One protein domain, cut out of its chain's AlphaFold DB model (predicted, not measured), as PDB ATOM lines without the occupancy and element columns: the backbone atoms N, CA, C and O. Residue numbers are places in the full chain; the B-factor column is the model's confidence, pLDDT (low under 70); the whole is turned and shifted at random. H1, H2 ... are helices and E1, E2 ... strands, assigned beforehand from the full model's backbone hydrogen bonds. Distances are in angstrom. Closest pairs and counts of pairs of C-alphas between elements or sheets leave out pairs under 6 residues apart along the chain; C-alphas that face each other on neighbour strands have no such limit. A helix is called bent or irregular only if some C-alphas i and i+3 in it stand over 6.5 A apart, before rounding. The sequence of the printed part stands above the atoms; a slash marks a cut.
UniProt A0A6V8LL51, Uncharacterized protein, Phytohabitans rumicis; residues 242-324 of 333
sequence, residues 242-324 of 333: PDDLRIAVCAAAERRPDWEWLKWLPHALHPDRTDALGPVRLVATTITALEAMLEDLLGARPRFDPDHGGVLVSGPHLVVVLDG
ATOM      1  N   PRO A 242     -43.421 -38.953  35.745       92.38
ATOM      2  CA  PRO A 242     -43.149 -40.007  34.762       92.38
ATOM      3  C   PRO A 242     -43.013 -41.409  35.385       92.38
ATOM      4  O   PRO A 242     -43.249 -42.410  34.714       92.38
ATOM      5  N   ASP A 243     -42.670 -41.513  36.669       90.00
ATOM      6  CA  ASP A 243     -42.567 -42.802  37.374       90.00
ATOM      7  C   ASP A 243     -43.938 -43.390  37.741       90.00
ATOM      8  O   ASP A 243     -44.085 -44.603  37.909       90.00
ATOM      9  N   ASP A 244     -44.963 -42.536  37.821       91.19
ATOM     10  CA  ASP A 244     -46.327 -42.952  38.140       91.19
ATOM     11  C   ASP A 244     -47.206 -43.087  36.897       91.19
ATOM     12  O   ASP A 244     -48.112 -43.920  36.885       91.19
ATOM     13  N   LEU A 245     -46.929 -42.323  35.839       93.19
ATOM     14  CA  LEU A 245     -47.678 -42.352  34.586       93.19
ATOM     15  C   LEU A 245     -46.734 -42.194  33.390       93.19
ATOM     16  O   LEU A 245     -45.927 -41.270  33.350       93.19
ATOM     17  N   ARG A 246     -46.872 -43.047  32.371       93.75
ATOM     18  CA  ARG A 246     -46.167 -42.905  31.086       93.75
ATOM     19  C   ARG A 246     -47.163 -42.765  29.945       93.75
ATOM     20  O   ARG A 246     -48.300 -43.234  30.020       93.75
ATOM     21  N   ILE A 247     -46.707 -42.117  28.882       96.38
ATOM     22  CA  ILE A 247     -47.497 -41.816  27.694       96.38
ATOM     23  C   ILE A 247     -46.801 -42.450  26.500       96.38
ATOM     24  O   ILE A 247     -45.631 -42.178  26.247       96.38
ATOM     25  N   ALA A 248     -47.536 -43.267  25.759       95.44
ATOM     26  CA  ALA A 248     -47.053 -43.894  24.544       95.44
ATOM     27  C   ALA A 248     -47.996 -43.571  23.381       95.44
ATOM     28  O   ALA A 248     -49.213 -43.493  23.563       95.44
ATOM     29  N   VAL A 249     -47.450 -43.376  22.183       96.12
ATOM     30  CA  VAL A 249     -48.245 -43.040  20.997       96.12
ATOM     31  C   VAL A 249     -47.877 -43.938  19.830       96.12
ATOM     32  O   VAL A 249     -46.714 -44.030  19.446       96.12
ATOM     33  N   CYS A 250     -48.886 -44.561  19.233       95.31
ATOM     34  CA  CYS A 250     -48.794 -45.178  17.920       95.31
ATOM     35  C   CYS A 250     -49.571 -44.311  16.930       95.31
ATOM     36  O   CYS A 250     -50.795 -44.212  17.023       95.31
ATOM     37  N   ALA A 251     -48.872 -43.671  16.000       94.50
ATOM     38  CA  ALA A 251     -49.494 -42.819  14.994       94.50
ATOM     39  C   ALA A 251     -49.020 -43.211  13.596       94.50
ATOM     40  O   ALA A 251     -47.821 -43.395  13.389       94.50
ATOM     41  N   ALA A 252     -49.943 -43.285  12.634       92.69
ATOM     42  CA  ALA A 252     -49.597 -43.483  11.225       92.69
ATOM     43  C   ALA A 252     -48.553 -42.444  10.764       92.69
ATOM     44  O   ALA A 252     -48.498 -41.332  11.300       92.69
ATOM     45  N   ALA A 253     -47.711 -42.793   9.788       90.81
ATOM     46  CA  ALA A 253     -46.550 -41.984   9.406       90.81
ATOM     47  C   ALA A 253     -46.928 -40.539   9.031       90.81
ATOM     48  O   ALA A 253     -46.243 -39.596   9.423       90.81
ATOM     49  N   GLU A 254     -48.069 -40.365   8.369       92.06
ATOM     50  CA  GLU A 254     -48.609 -39.078   7.921       92.06
ATOM     51  C   GLU A 254     -49.108 -38.220   9.094       92.06
ATOM     52  O   GLU A 254     -49.173 -36.997   9.001       92.06
ATOM     53  N   ARG A 255     -49.458 -38.864  10.212       92.44
ATOM     54  CA  ARG A 255     -50.009 -38.245  11.426       92.44
ATOM     55  C   ARG A 255     -48.965 -38.055  12.517       92.44
ATOM     56  O   ARG A 255     -49.204 -37.340  13.480       92.44
ATOM     57  N   ARG A 256     -47.789 -38.663  12.383       90.94
ATOM     58  CA  ARG A 256     -46.683 -38.535  13.338       90.94
ATOM     59  C   ARG A 256     -46.258 -37.084  13.630       90.94
ATOM     60  O   ARG A 256     -45.975 -36.823  14.802       90.94
ATOM     61  N   PRO A 257     -46.239 -36.141  12.660       93.69
ATOM     62  CA  PRO A 257     -45.885 -34.744  12.933       93.69
ATOM     63  C   PRO A 257     -46.737 -34.108  14.042       93.69
ATOM     64  O   PRO A 257     -46.239 -33.324  14.847       93.69
ATOM     65  N   ASP A 258     -48.001 -34.529  14.169       93.69
ATOM     66  CA  ASP A 258     -48.917 -34.053  15.205       93.69
ATOM     67  C   ASP A 258     -48.496 -34.434  16.638       93.69
ATOM     68  O   ASP A 258     -48.980 -33.851  17.616       93.69
ATOM     69  N   TRP A 259     -47.611 -35.411  16.782       95.19
ATOM     70  CA  TRP A 259     -47.200 -35.982  18.061       95.19
ATOM     71  C   TRP A 259     -45.731 -35.713  18.377       95.19
ATOM     72  O   TRP A 259     -45.239 -36.138  19.421       95.19
ATOM     73  N   GLU A 260     -45.028 -34.961  17.524       93.06
ATOM     74  CA  GLU A 260     -43.607 -34.664  17.708       93.06
ATOM     75  C   GLU A 260     -43.292 -34.001  19.042       93.06
ATOM     76  O   GLU A 260     -42.211 -34.212  19.584       93.06
ATOM     77  N   TRP A 261     -44.229 -33.231  19.592       94.25
ATOM     78  CA  TRP A 261     -44.030 -32.530  20.852       94.25
ATOM     79  C   TRP A 261     -43.772 -33.454  22.047       94.25
ATOM     80  O   TRP A 261     -43.120 -33.056  23.013       94.25
ATOM     81  N   LEU A 262     -44.198 -34.715  21.964       93.88
ATOM     82  CA  LEU A 262     -43.953 -35.705  23.009       93.88
ATOM     83  C   LEU A 262     -42.472 -36.040  23.176       93.88
ATOM     84  O   LEU A 262     -42.078 -36.468  24.255       93.88
ATOM     85  N   LYS A 263     -41.622 -35.787  22.171       90.44
ATOM     86  CA  LYS A 263     -40.174 -36.052  22.263       90.44
ATOM     87  C   LYS A 263     -39.466 -35.257  23.367       90.44
ATOM     88  O   LYS A 263     -38.344 -35.604  23.721       90.44
ATOM     89  N   TRP A 264     -40.098 -34.195  23.870       91.25
ATOM     90  CA  TRP A 264     -39.600 -33.369  24.973       91.25
ATOM     91  C   TRP A 264     -40.172 -33.764  26.337       91.25
ATOM     92  O   TRP A 264     -39.707 -33.263  27.360       91.25
ATOM     93  N   LEU A 265     -41.182 -34.633  26.370       93.56
ATOM     94  CA  LEU A 265     -41.893 -34.977  27.588       93.56
ATOM     95  C   LEU A 265     -41.231 -36.184  28.275       93.56
ATOM     96  O   LEU A 265     -41.109 -37.234  27.644       93.56
ATOM     97  N   PRO A 266     -40.866 -36.103  29.571       93.19
ATOM     98  CA  PRO A 266     -40.224 -37.222  30.264       93.19
ATOM     99  C   PRO A 266     -41.131 -38.460  30.366       93.19
ATOM    100  O   PRO A 266     -40.642 -39.584  30.422       93.19
ATOM    101  N   HIS A 267     -42.455 -38.277  30.328       95.12
ATOM    102  CA  HIS A 267     -43.453 -39.355  30.336       95.12
ATOM    103  C   HIS A 267     -43.446 -40.202  29.064       95.12
ATOM    104  O   HIS A 267     -43.915 -41.335  29.104       95.12
ATOM    105  N   ALA A 268     -42.945 -39.655  27.955       95.12
ATOM    106  CA  ALA A 268     -42.843 -40.343  26.672       95.12
ATOM    107  C   ALA A 268     -41.452 -40.951  26.439       95.12
ATOM    108  O   ALA A 268     -41.132 -41.355  25.323       95.12
ATOM    109  N   LEU A 269     -40.617 -41.009  27.475       92.56
ATOM    110  CA  LEU A 269     -39.319 -41.672  27.454       92.56
ATOM    111  C   LEU A 269     -39.431 -43.050  28.108       92.56
ATOM    112  O   LEU A 269     -40.174 -43.222  29.075       92.56
ATOM    113  N   HIS A 270     -38.691 -44.030  27.605       90.94
ATOM    114  CA  HIS A 270     -38.561 -45.340  28.231       90.94
ATOM    115  C   HIS A 270     -37.648 -45.228  29.467       90.94
ATOM    116  O   HIS A 270     -36.637 -44.528  29.391       90.94
ATOM    117  N   PRO A 271     -37.968 -45.880  30.603       86.75
ATOM    118  CA  PRO A 271     -37.121 -45.838  31.799       86.75
ATOM    119  C   PRO A 271     -35.746 -46.493  31.586       86.75
ATOM    120  O   PRO A 271     -34.736 -45.864  31.879       86.75
ATOM    121  N   ASP A 272     -35.716 -47.708  31.024       87.31
ATOM    122  CA  ASP A 272     -34.486 -48.523  30.999       87.31
ATOM    123  C   ASP A 272     -33.762 -48.594  29.642       87.31
ATOM    124  O   ASP A 272     -32.576 -48.909  29.584       87.31
ATOM    125  N   ARG A 273     -34.448 -48.300  28.527       88.00
ATOM    126  CA  ARG A 273     -33.889 -48.403  27.172       88.00
ATOM    127  C   ARG A 273     -33.384 -47.048  26.686       88.00
ATOM    128  O   ARG A 273     -34.106 -46.049  26.742       88.00
ATOM    129  N   THR A 274     -32.178 -47.030  26.128       88.06
ATOM    130  CA  THR A 274     -31.527 -45.838  25.568       88.06
ATOM    131  C   THR A 274     -31.128 -46.048  24.103       88.06
ATOM    132  O   THR A 274     -30.780 -47.146  23.680       88.06
ATOM    133  N   ASP A 275     -31.227 -44.980  23.316       86.19
ATOM    134  CA  ASP A 275     -30.700 -44.827  21.965       86.19
ATOM    135  C   ASP A 275     -29.450 -43.916  21.974       86.19
ATOM    136  O   ASP A 275     -29.046 -43.381  23.011       86.19
ATOM    137  N   ALA A 276     -28.827 -43.710  20.809       82.31
ATOM    138  CA  ALA A 276     -27.640 -42.854  20.669       82.31
ATOM    139  C   ALA A 276     -27.873 -41.371  21.049       82.31
ATOM    140  O   ALA A 276     -26.921 -40.602  21.163       82.31
ATOM    141  N   LEU A 277     -29.129 -40.956  21.225       81.94
ATOM    142  CA  LEU A 277     -29.569 -39.590  21.503       81.94
ATOM    143  C   LEU A 277     -30.250 -39.452  22.882       81.94
ATOM    144  O   LEU A 277     -30.788 -38.378  23.178       81.94
ATOM    145  N   GLY A 278     -30.237 -40.496  23.719       85.94
ATOM    146  CA  GLY A 278     -30.829 -40.515  25.061       85.94
ATOM    147  C   GLY A 278     -31.857 -41.638  25.258       85.94
ATOM    148  O   GLY A 278     -31.812 -42.642  24.566       85.94
ATOM    149  N   PRO A 279     -32.782 -41.529  26.222       88.19
ATOM    150  CA  PRO A 279     -33.823 -42.538  26.423       88.19
ATOM    151  C   PRO A 279     -34.698 -42.752  25.180       88.19
ATOM    152  O   PRO A 279     -35.070 -41.790  24.500       88.19
ATOM    153  N   VAL A 280     -35.071 -44.009  24.917       90.81
ATOM    154  CA  VAL A 280     -35.949 -44.368  23.793       90.81
ATOM    155  C   VAL A 280     -37.285 -43.646  23.936       90.81
ATOM    156  O   VAL A 280     -37.885 -43.621  25.008       90.81
ATOM    157  N   ARG A 281     -37.775 -43.056  22.847       92.19
ATOM    158  CA  ARG A 281     -39.056 -42.337  22.825       92.19
ATOM    159  C   ARG A 281     -40.179 -43.327  22.536       92.19
ATOM    160  O   ARG A 281     -40.126 -44.027  21.529       92.19
ATOM    161  N   LEU A 282     -41.213 -43.337  23.372       93.06
ATOM    162  CA  LEU A 282     -42.405 -44.187  23.267       93.06
ATOM    163  C   LEU A 282     -43.365 -43.689  22.169       93.06
ATOM    164  O   LEU A 282     -44.556 -43.474  22.398       93.06
ATOM    165  N   VAL A 283     -42.832 -43.459  20.969       93.00
ATOM    166  CA  VAL A 283     -43.579 -43.026  19.787       93.00
ATOM    167  C   VAL A 283     -43.232 -43.956  18.632       93.00
ATOM    168  O   VAL A 283     -42.089 -43.988  18.175       93.00
ATOM    169  N   ALA A 284     -44.229 -44.679  18.137       92.69
ATOM    170  CA  ALA A 284     -44.083 -45.669  17.077       92.69
ATOM    171  C   ALA A 284     -45.052 -45.400  15.918       92.69
ATOM    172  O   ALA A 284     -46.078 -44.742  16.085       92.69
ATOM    173  N   THR A 285     -44.727 -45.923  14.735       91.81
ATOM    174  CA  THR A 285     -45.593 -45.848  13.544       91.81
ATOM    175  C   THR A 285     -46.469 -47.080  13.350       91.81
ATOM    176  O   THR A 285     -47.462 -47.021  12.631       91.81
ATOM    177  N   THR A 286     -46.121 -48.193  13.998       91.19
ATOM    178  CA  THR A 286     -46.874 -49.449  13.961       91.19
ATOM    179  C   THR A 286     -47.119 -49.960  15.374       91.19
ATOM    180  O   THR A 286     -46.366 -49.653  16.304       91.19
ATOM    181  N   ILE A 287     -48.187 -50.742  15.544       90.75
ATOM    182  CA  ILE A 287     -48.535 -51.334  16.842       90.75
ATOM    183  C   ILE A 287     -47.482 -52.350  17.265       90.75
ATOM    184  O   ILE A 287     -47.054 -52.311  18.406       90.75
ATOM    185  N   THR A 288     -46.991 -53.174  16.341       90.81
ATOM    186  CA  THR A 288     -45.944 -54.165  16.622       90.81
ATOM    187  C   THR A 288     -44.660 -53.525  17.152       90.81
ATOM    188  O   THR A 288     -44.060 -54.024  18.099       90.81
ATOM    189  N   ALA A 289     -44.255 -52.381  16.591       90.62
ATOM    190  CA  ALA A 289     -43.108 -51.634  17.096       90.62
ATOM    191  C   ALA A 289     -43.384 -51.047  18.488       90.62
ATOM    192  O   ALA A 289     -42.495 -51.050  19.336       90.62
ATOM    193  N   LEU A 290     -44.608 -50.567  18.738       91.31
ATOM    194  CA  LEU A 290     -44.994 -50.076  20.058       91.31
ATOM    195  C   LEU A 290     -45.026 -51.201  21.103       91.31
ATOM    196  O   LEU A 290     -44.546 -51.009  22.213       91.31
ATOM    197  N   GLU A 291     -45.566 -52.365  20.754       90.38
ATOM    198  CA  GLU A 291     -45.604 -53.552  21.612       90.38
ATOM    199  C   GLU A 291     -44.188 -53.986  21.993       90.38
ATOM    200  O   GLU A 291     -43.912 -54.137  23.177       90.38
ATOM    201  N   ALA A 292     -43.260 -54.051  21.032       90.00
ATOM    202  CA  ALA A 292     -41.853 -54.363  21.301       90.00
ATOM    203  C   ALA A 292     -41.154 -53.328  22.208       90.00
ATOM    204  O   ALA A 292     -40.213 -53.659  22.931       90.00
ATOM    205  N   MET A 293     -41.585 -52.060  22.177       89.62
ATOM    206  CA  MET A 293     -41.097 -51.023  23.098       89.62
ATOM    207  C   MET A 293     -41.705 -51.142  24.497       89.62
ATOM    208  O   MET A 293     -41.079 -50.710  25.458       89.62
ATOM    209  N   LEU A 294     -42.929 -51.660  24.611       88.81
ATOM    210  CA  LEU A 294     -43.675 -51.747  25.866       88.81
ATOM    211  C   LEU A 294     -43.616 -53.135  26.513       88.81
ATOM    212  O   LEU A 294     -44.143 -53.286  27.611       88.81
ATOM    213  N   GLU A 295     -42.995 -54.125  25.873       86.56
ATOM    214  CA  GLU A 295     -42.917 -55.515  26.335       86.56
ATOM    215  C   GLU A 295     -42.423 -55.612  27.785       86.56
ATOM    216  O   GLU A 295     -43.110 -56.186  28.630       86.56
ATOM    217  N   ASP A 296     -41.323 -54.928  28.109       82.88
ATOM    218  CA  ASP A 296     -40.741 -54.899  29.459       82.88
ATOM    219  C   ASP A 296     -41.691 -54.256  30.492       82.88
ATOM    220  O   ASP A 296     -41.706 -54.620  31.666       82.88
ATOM    221  N   LEU A 297     -42.524 -53.299  30.058       79.88
ATOM    222  CA  LEU A 297     -43.454 -52.557  30.917       79.88
ATOM    223  C   LEU A 297     -44.811 -53.253  31.081       79.88
ATOM    224  O   LEU A 297     -45.508 -53.005  32.071       79.88
ATOM    225  N   LEU A 298     -45.214 -54.065  30.100       79.44
ATOM    226  CA  LEU A 298     -46.488 -54.782  30.056       79.44
ATOM    227  C   LEU A 298     -46.369 -56.223  30.556       79.44
ATOM    228  O   LEU A 298     -47.333 -56.725  31.127       79.44
ATOM    229  N   GLY A 299     -45.211 -56.868  30.388       71.69
ATOM    230  CA  GLY A 299     -45.016 -58.291  30.681       71.69
ATOM    231  C   GLY A 299     -45.293 -58.679  32.137       71.69
ATOM    232  O   GLY A 299     -45.727 -59.795  32.404       71.69
ATOM    233  N   ALA A 300     -45.123 -57.745  33.076       67.62
ATOM    234  CA  ALA A 300     -45.387 -57.958  34.499       67.62
ATOM    235  C   ALA A 300     -46.820 -57.589  34.945       67.62
ATOM    236  O   ALA A 300     -47.107 -57.611  36.144       67.62
ATOM    237  N   ARG A 301     -47.719 -57.194  34.027       75.31
ATOM    238  CA  ARG A 301     -49.034 -56.646  34.401       75.31
ATOM    239  C   ARG A 301     -50.159 -57.676  34.380       75.31
ATOM    240  O   ARG A 301     -50.298 -58.410  33.402       75.31
ATOM    241  N   PRO A 302     -51.045 -57.660  35.391       74.00
ATOM    242  CA  PRO A 302     -52.296 -58.400  35.324       74.00
ATOM    243  C   PRO A 302     -53.221 -57.822  34.241       74.00
ATOM    244  O   PRO A 302     -53.097 -56.661  33.834       74.00
ATOM    245  N   ARG A 303     -54.182 -58.637  33.784       74.31
ATOM    246  CA  ARG A 303     -55.262 -58.174  32.898       74.31
ATOM    247  C   ARG A 303     -56.043 -57.042  33.582       74.31
ATOM    248  O   ARG A 303     -56.196 -57.038  34.798       74.31
ATOM    249  N   PHE A 304     -56.539 -56.095  32.786       73.69
ATOM    250  CA  PHE A 304     -57.359 -54.995  33.294       73.69
ATOM    251  C   PHE A 304     -58.660 -55.532  33.895       73.69
ATOM    252  O   PHE A 304     -59.427 -56.198  33.196       73.69
ATOM    253  N   ASP A 305     -58.909 -55.189  35.154       69.25
ATOM    254  CA  ASP A 305     -60.132 -55.510  35.878       69.25
ATOM    255  C   ASP A 305     -60.798 -54.197  36.335       69.25
ATOM    256  O   ASP A 305     -60.192 -53.453  37.113       69.25
ATOM    257  N   PRO A 306     -62.003 -53.869  35.827       64.81
ATOM    258  CA  PRO A 306     -62.716 -52.655  36.212       64.81
ATOM    259  C   PRO A 306     -63.261 -52.701  37.648       64.81
ATOM    260  O   PRO A 306     -63.415 -51.644  38.258       64.81
ATOM    261  N   ASP A 307     -63.535 -53.892  38.190       61.81
ATOM    262  CA  ASP A 307     -64.143 -54.076  39.512       61.81
ATOM    263  C   ASP A 307     -63.077 -54.055  40.621       61.81
ATOM    264  O   ASP A 307     -63.341 -53.631  41.748       61.81
ATOM    265  N   HIS A 308     -61.833 -54.410  40.282       58.72
ATOM    266  CA  HIS A 308     -60.657 -54.316  41.153       58.72
ATOM    267  C   HIS A 308     -59.830 -53.044  40.902       58.72
ATOM    268  O   HIS A 308     -58.596 -53.078  40.903       58.72
ATOM    269  N   GLY A 309     -60.493 -51.891  40.759       52.31
ATOM    270  CA  GLY A 309     -59.870 -50.568  40.571       52.31
ATOM    271  C   GLY A 309     -58.930 -50.083  41.697       52.31
ATOM    272  O   GLY A 309     -58.514 -48.929  41.678       52.31
ATOM    273  N   GLY A 310     -58.603 -50.943  42.670       51.78
ATOM    274  CA  GLY A 310     -57.714 -50.680  43.802       51.78
ATOM    275  C   GLY A 310     -56.484 -51.591  43.903       51.78
ATOM    276  O   GLY A 310     -55.692 -51.413  44.826       51.78
ATOM    277  N   VAL A 311     -56.272 -52.555  42.993       53.12
ATOM    278  CA  VAL A 311     -54.989 -53.277  42.974       53.12
ATOM    279  C   VAL A 311     -53.934 -52.310  42.451       53.12
ATOM    280  O   VAL A 311     -53.940 -51.947  41.275       53.12
ATOM    281  N   LEU A 312     -53.034 -51.876  43.336       56.03
ATOM    282  CA  LEU A 312     -51.836 -51.127  42.970       56.03
ATOM    283  C   LEU A 312     -51.022 -51.984  41.995       56.03
ATOM    284  O   LEU A 312     -50.239 -52.845  42.396       56.03
ATOM    285  N   VAL A 313     -51.241 -51.778  40.697       63.38
ATOM    286  CA  VAL A 313     -50.418 -52.401  39.666       63.38
ATOM    287  C   VAL A 313     -49.001 -51.891  39.877       63.38
ATOM    288  O   VAL A 313     -48.758 -50.680  39.877       63.38
ATOM    289  N   SER A 314     -48.073 -52.823  40.084       65.62
ATOM    290  CA  SER A 314     -46.658 -52.493  40.187       65.62
ATOM    291  C   SER A 314     -46.203 -51.823  38.884       65.62
ATOM    292  O   SER A 314     -46.453 -52.336  37.791       65.62
ATOM    293  N   GLY A 315     -45.575 -50.650  38.989       77.50
ATOM    294  CA  GLY A 315     -45.111 -49.864  37.839       77.50
ATOM    295  C   GLY A 315     -46.090 -48.782  37.342       77.50
ATOM    296  O   GLY A 315     -47.196 -48.636  37.859       77.50
ATOM    297  N   PRO A 316     -45.675 -47.914  36.400       86.44
ATOM    298  CA  PRO A 316     -46.421 -46.716  35.972       86.44
ATOM    299  C   PRO A 316     -47.756 -47.034  35.290       86.44
ATOM    300  O   PRO A 316     -47.850 -47.962  34.495       86.44
ATOM    301  N   HIS A 317     -48.794 -46.228  35.496       89.56
ATOM    302  CA  HIS A 317     -49.983 -46.284  34.646       89.56
ATOM    303  C   HIS A 317     -49.604 -45.933  33.194       89.56
ATOM    304  O   HIS A 317     -48.902 -44.951  32.959       89.56
ATOM    305  N   LEU A 318     -50.025 -46.742  32.216       91.38
ATOM    306  CA  LEU A 318     -49.687 -46.533  30.803       91.38
ATOM    307  C   LEU A 318     -50.892 -45.968  30.064       91.38
ATOM    308  O   LEU A 318     -51.925 -46.624  29.972       91.38
ATOM    309  N   VAL A 319     -50.727 -44.780  29.489       94.31
ATOM    310  CA  VAL A 319     -51.708 -44.181  28.584       94.31
ATOM    311  C   VAL A 319     -51.200 -44.340  27.161       94.31
ATOM    312  O   VAL A 319     -50.192 -43.740  26.787       94.31
ATOM    313  N   VAL A 320     -51.896 -45.155  26.369       94.62
ATOM    314  CA  VAL A 320     -51.546 -45.424  24.970       94.62
ATOM    315  C   VAL A 320     -52.539 -44.731  24.045       94.62
ATOM    316  O   VAL A 320     -53.743 -44.972  24.129       94.62
ATOM    317  N   VAL A 321     -52.039 -43.891  23.139       95.56
ATOM    318  CA  VAL A 321     -52.843 -43.245  22.093       95.56
ATOM    319  C   VAL A 321     -52.595 -43.936  20.761       95.56
ATOM    320  O   VAL A 321     -51.449 -44.103  20.351       95.56
ATOM    321  N   LEU A 322     -53.676 -44.304  20.076       94.50
ATOM    322  CA  LEU A 322     -53.643 -44.857  18.724       94.50
ATOM    323  C   LEU A 322     -54.280 -43.842  17.766       94.50
ATOM    324  O   LEU A 322     -55.463 -43.531  17.901       94.50
ATOM    325  N   ASP A 323     -53.512 -43.325  16.806       93.00
ATOM    326  CA  ASP A 323     -53.985 -42.355  15.813       93.00
ATOM    327  C   ASP A 323     -53.737 -42.850  14.384       93.00
ATOM    328  O   ASP A 323     -52.614 -42.867  13.881       93.00
ATOM    329  N   GLY A 324     -54.813 -43.247  13.704       85.81
ATOM    330  CA  GLY A 324     -54.738 -43.762  12.334       85.81
ATOM    331  C   GLY A 324     -54.213 -45.192  12.235       85.81
ATOM    332  O   GLY A 324     -53.886 -45.632  11.139       85.81
TER     333      GLY A 324
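This is residues 242 to 324 of the 333 residues of an uncharacterized protein of Phytohabitans rumicis (UniProt A0A6V8LL51). Two long parallel strands, E1 and E4, lie side by side as a narrow slab in the middle, with H1 over one face and H2 over the other, both nearer E1. The hairpin of E2 and E3 sits beyond E1, away from E4, and residues 305 to 310 of the long loop after H2 stick out. The 83 printed residues run E1, H1, E2, E3, H2, E4, a mixed class of two named helices and four named strands. The whole is compact, with a radius of gyration of the C-alphas of 13.3 A and spans of 38 by 28 by 20 A.

Find C-alpha 245 at (-47.678, -42.352, 34.586); E1, residues 245 to 251, runs 19.7 A from there. Next come H1, residues 256 to 264, 14.6 A, E2, residues 269 to 275, 10.7 A, and E3, residues 278 to 281, 8.7 A. H2, residues 287 to 298, covers 13.8 A. E4, residues 317 to 323, runs 19.7 A to C-alpha 323 at (-53.985, -42.355, 15.813).

Look at E1 and E4, parallel at 16 degrees: N 246 and O 317 are within hydrogen-bond range at 2.8 A. Residues 249 to 250 of E1 also pair with residues 283 to 284, parallel. The closest C-alphas of E1 and H2 are Cys 250 and Ile 287, 6.3 A; those of E1 and H1 are Val 249 and Trp 259, 7.7 A. H1 and H2 are apart. In the antiparallel hairpin of E2 and E3, N 270 and O 280 are 2.7 A apart. Both helices are irregular: C-alphas 258 and 261 of H1 are 7.6 A apart, 293 and 296 of H2 7.5 A. O i to N i+4 pairs within range number 1 of 5 in H1, with 5 of 6 O i to N i+3 pairs, and 6 of 8 in H2.

The farthest C-alphas, Ala 276 and Asp 307, are 42.6 A apart. The printed part has no cut; the link from H2 to E4, 18 residues, is long. Residue 300 and residues 305 to 314 have pLDDT under 70.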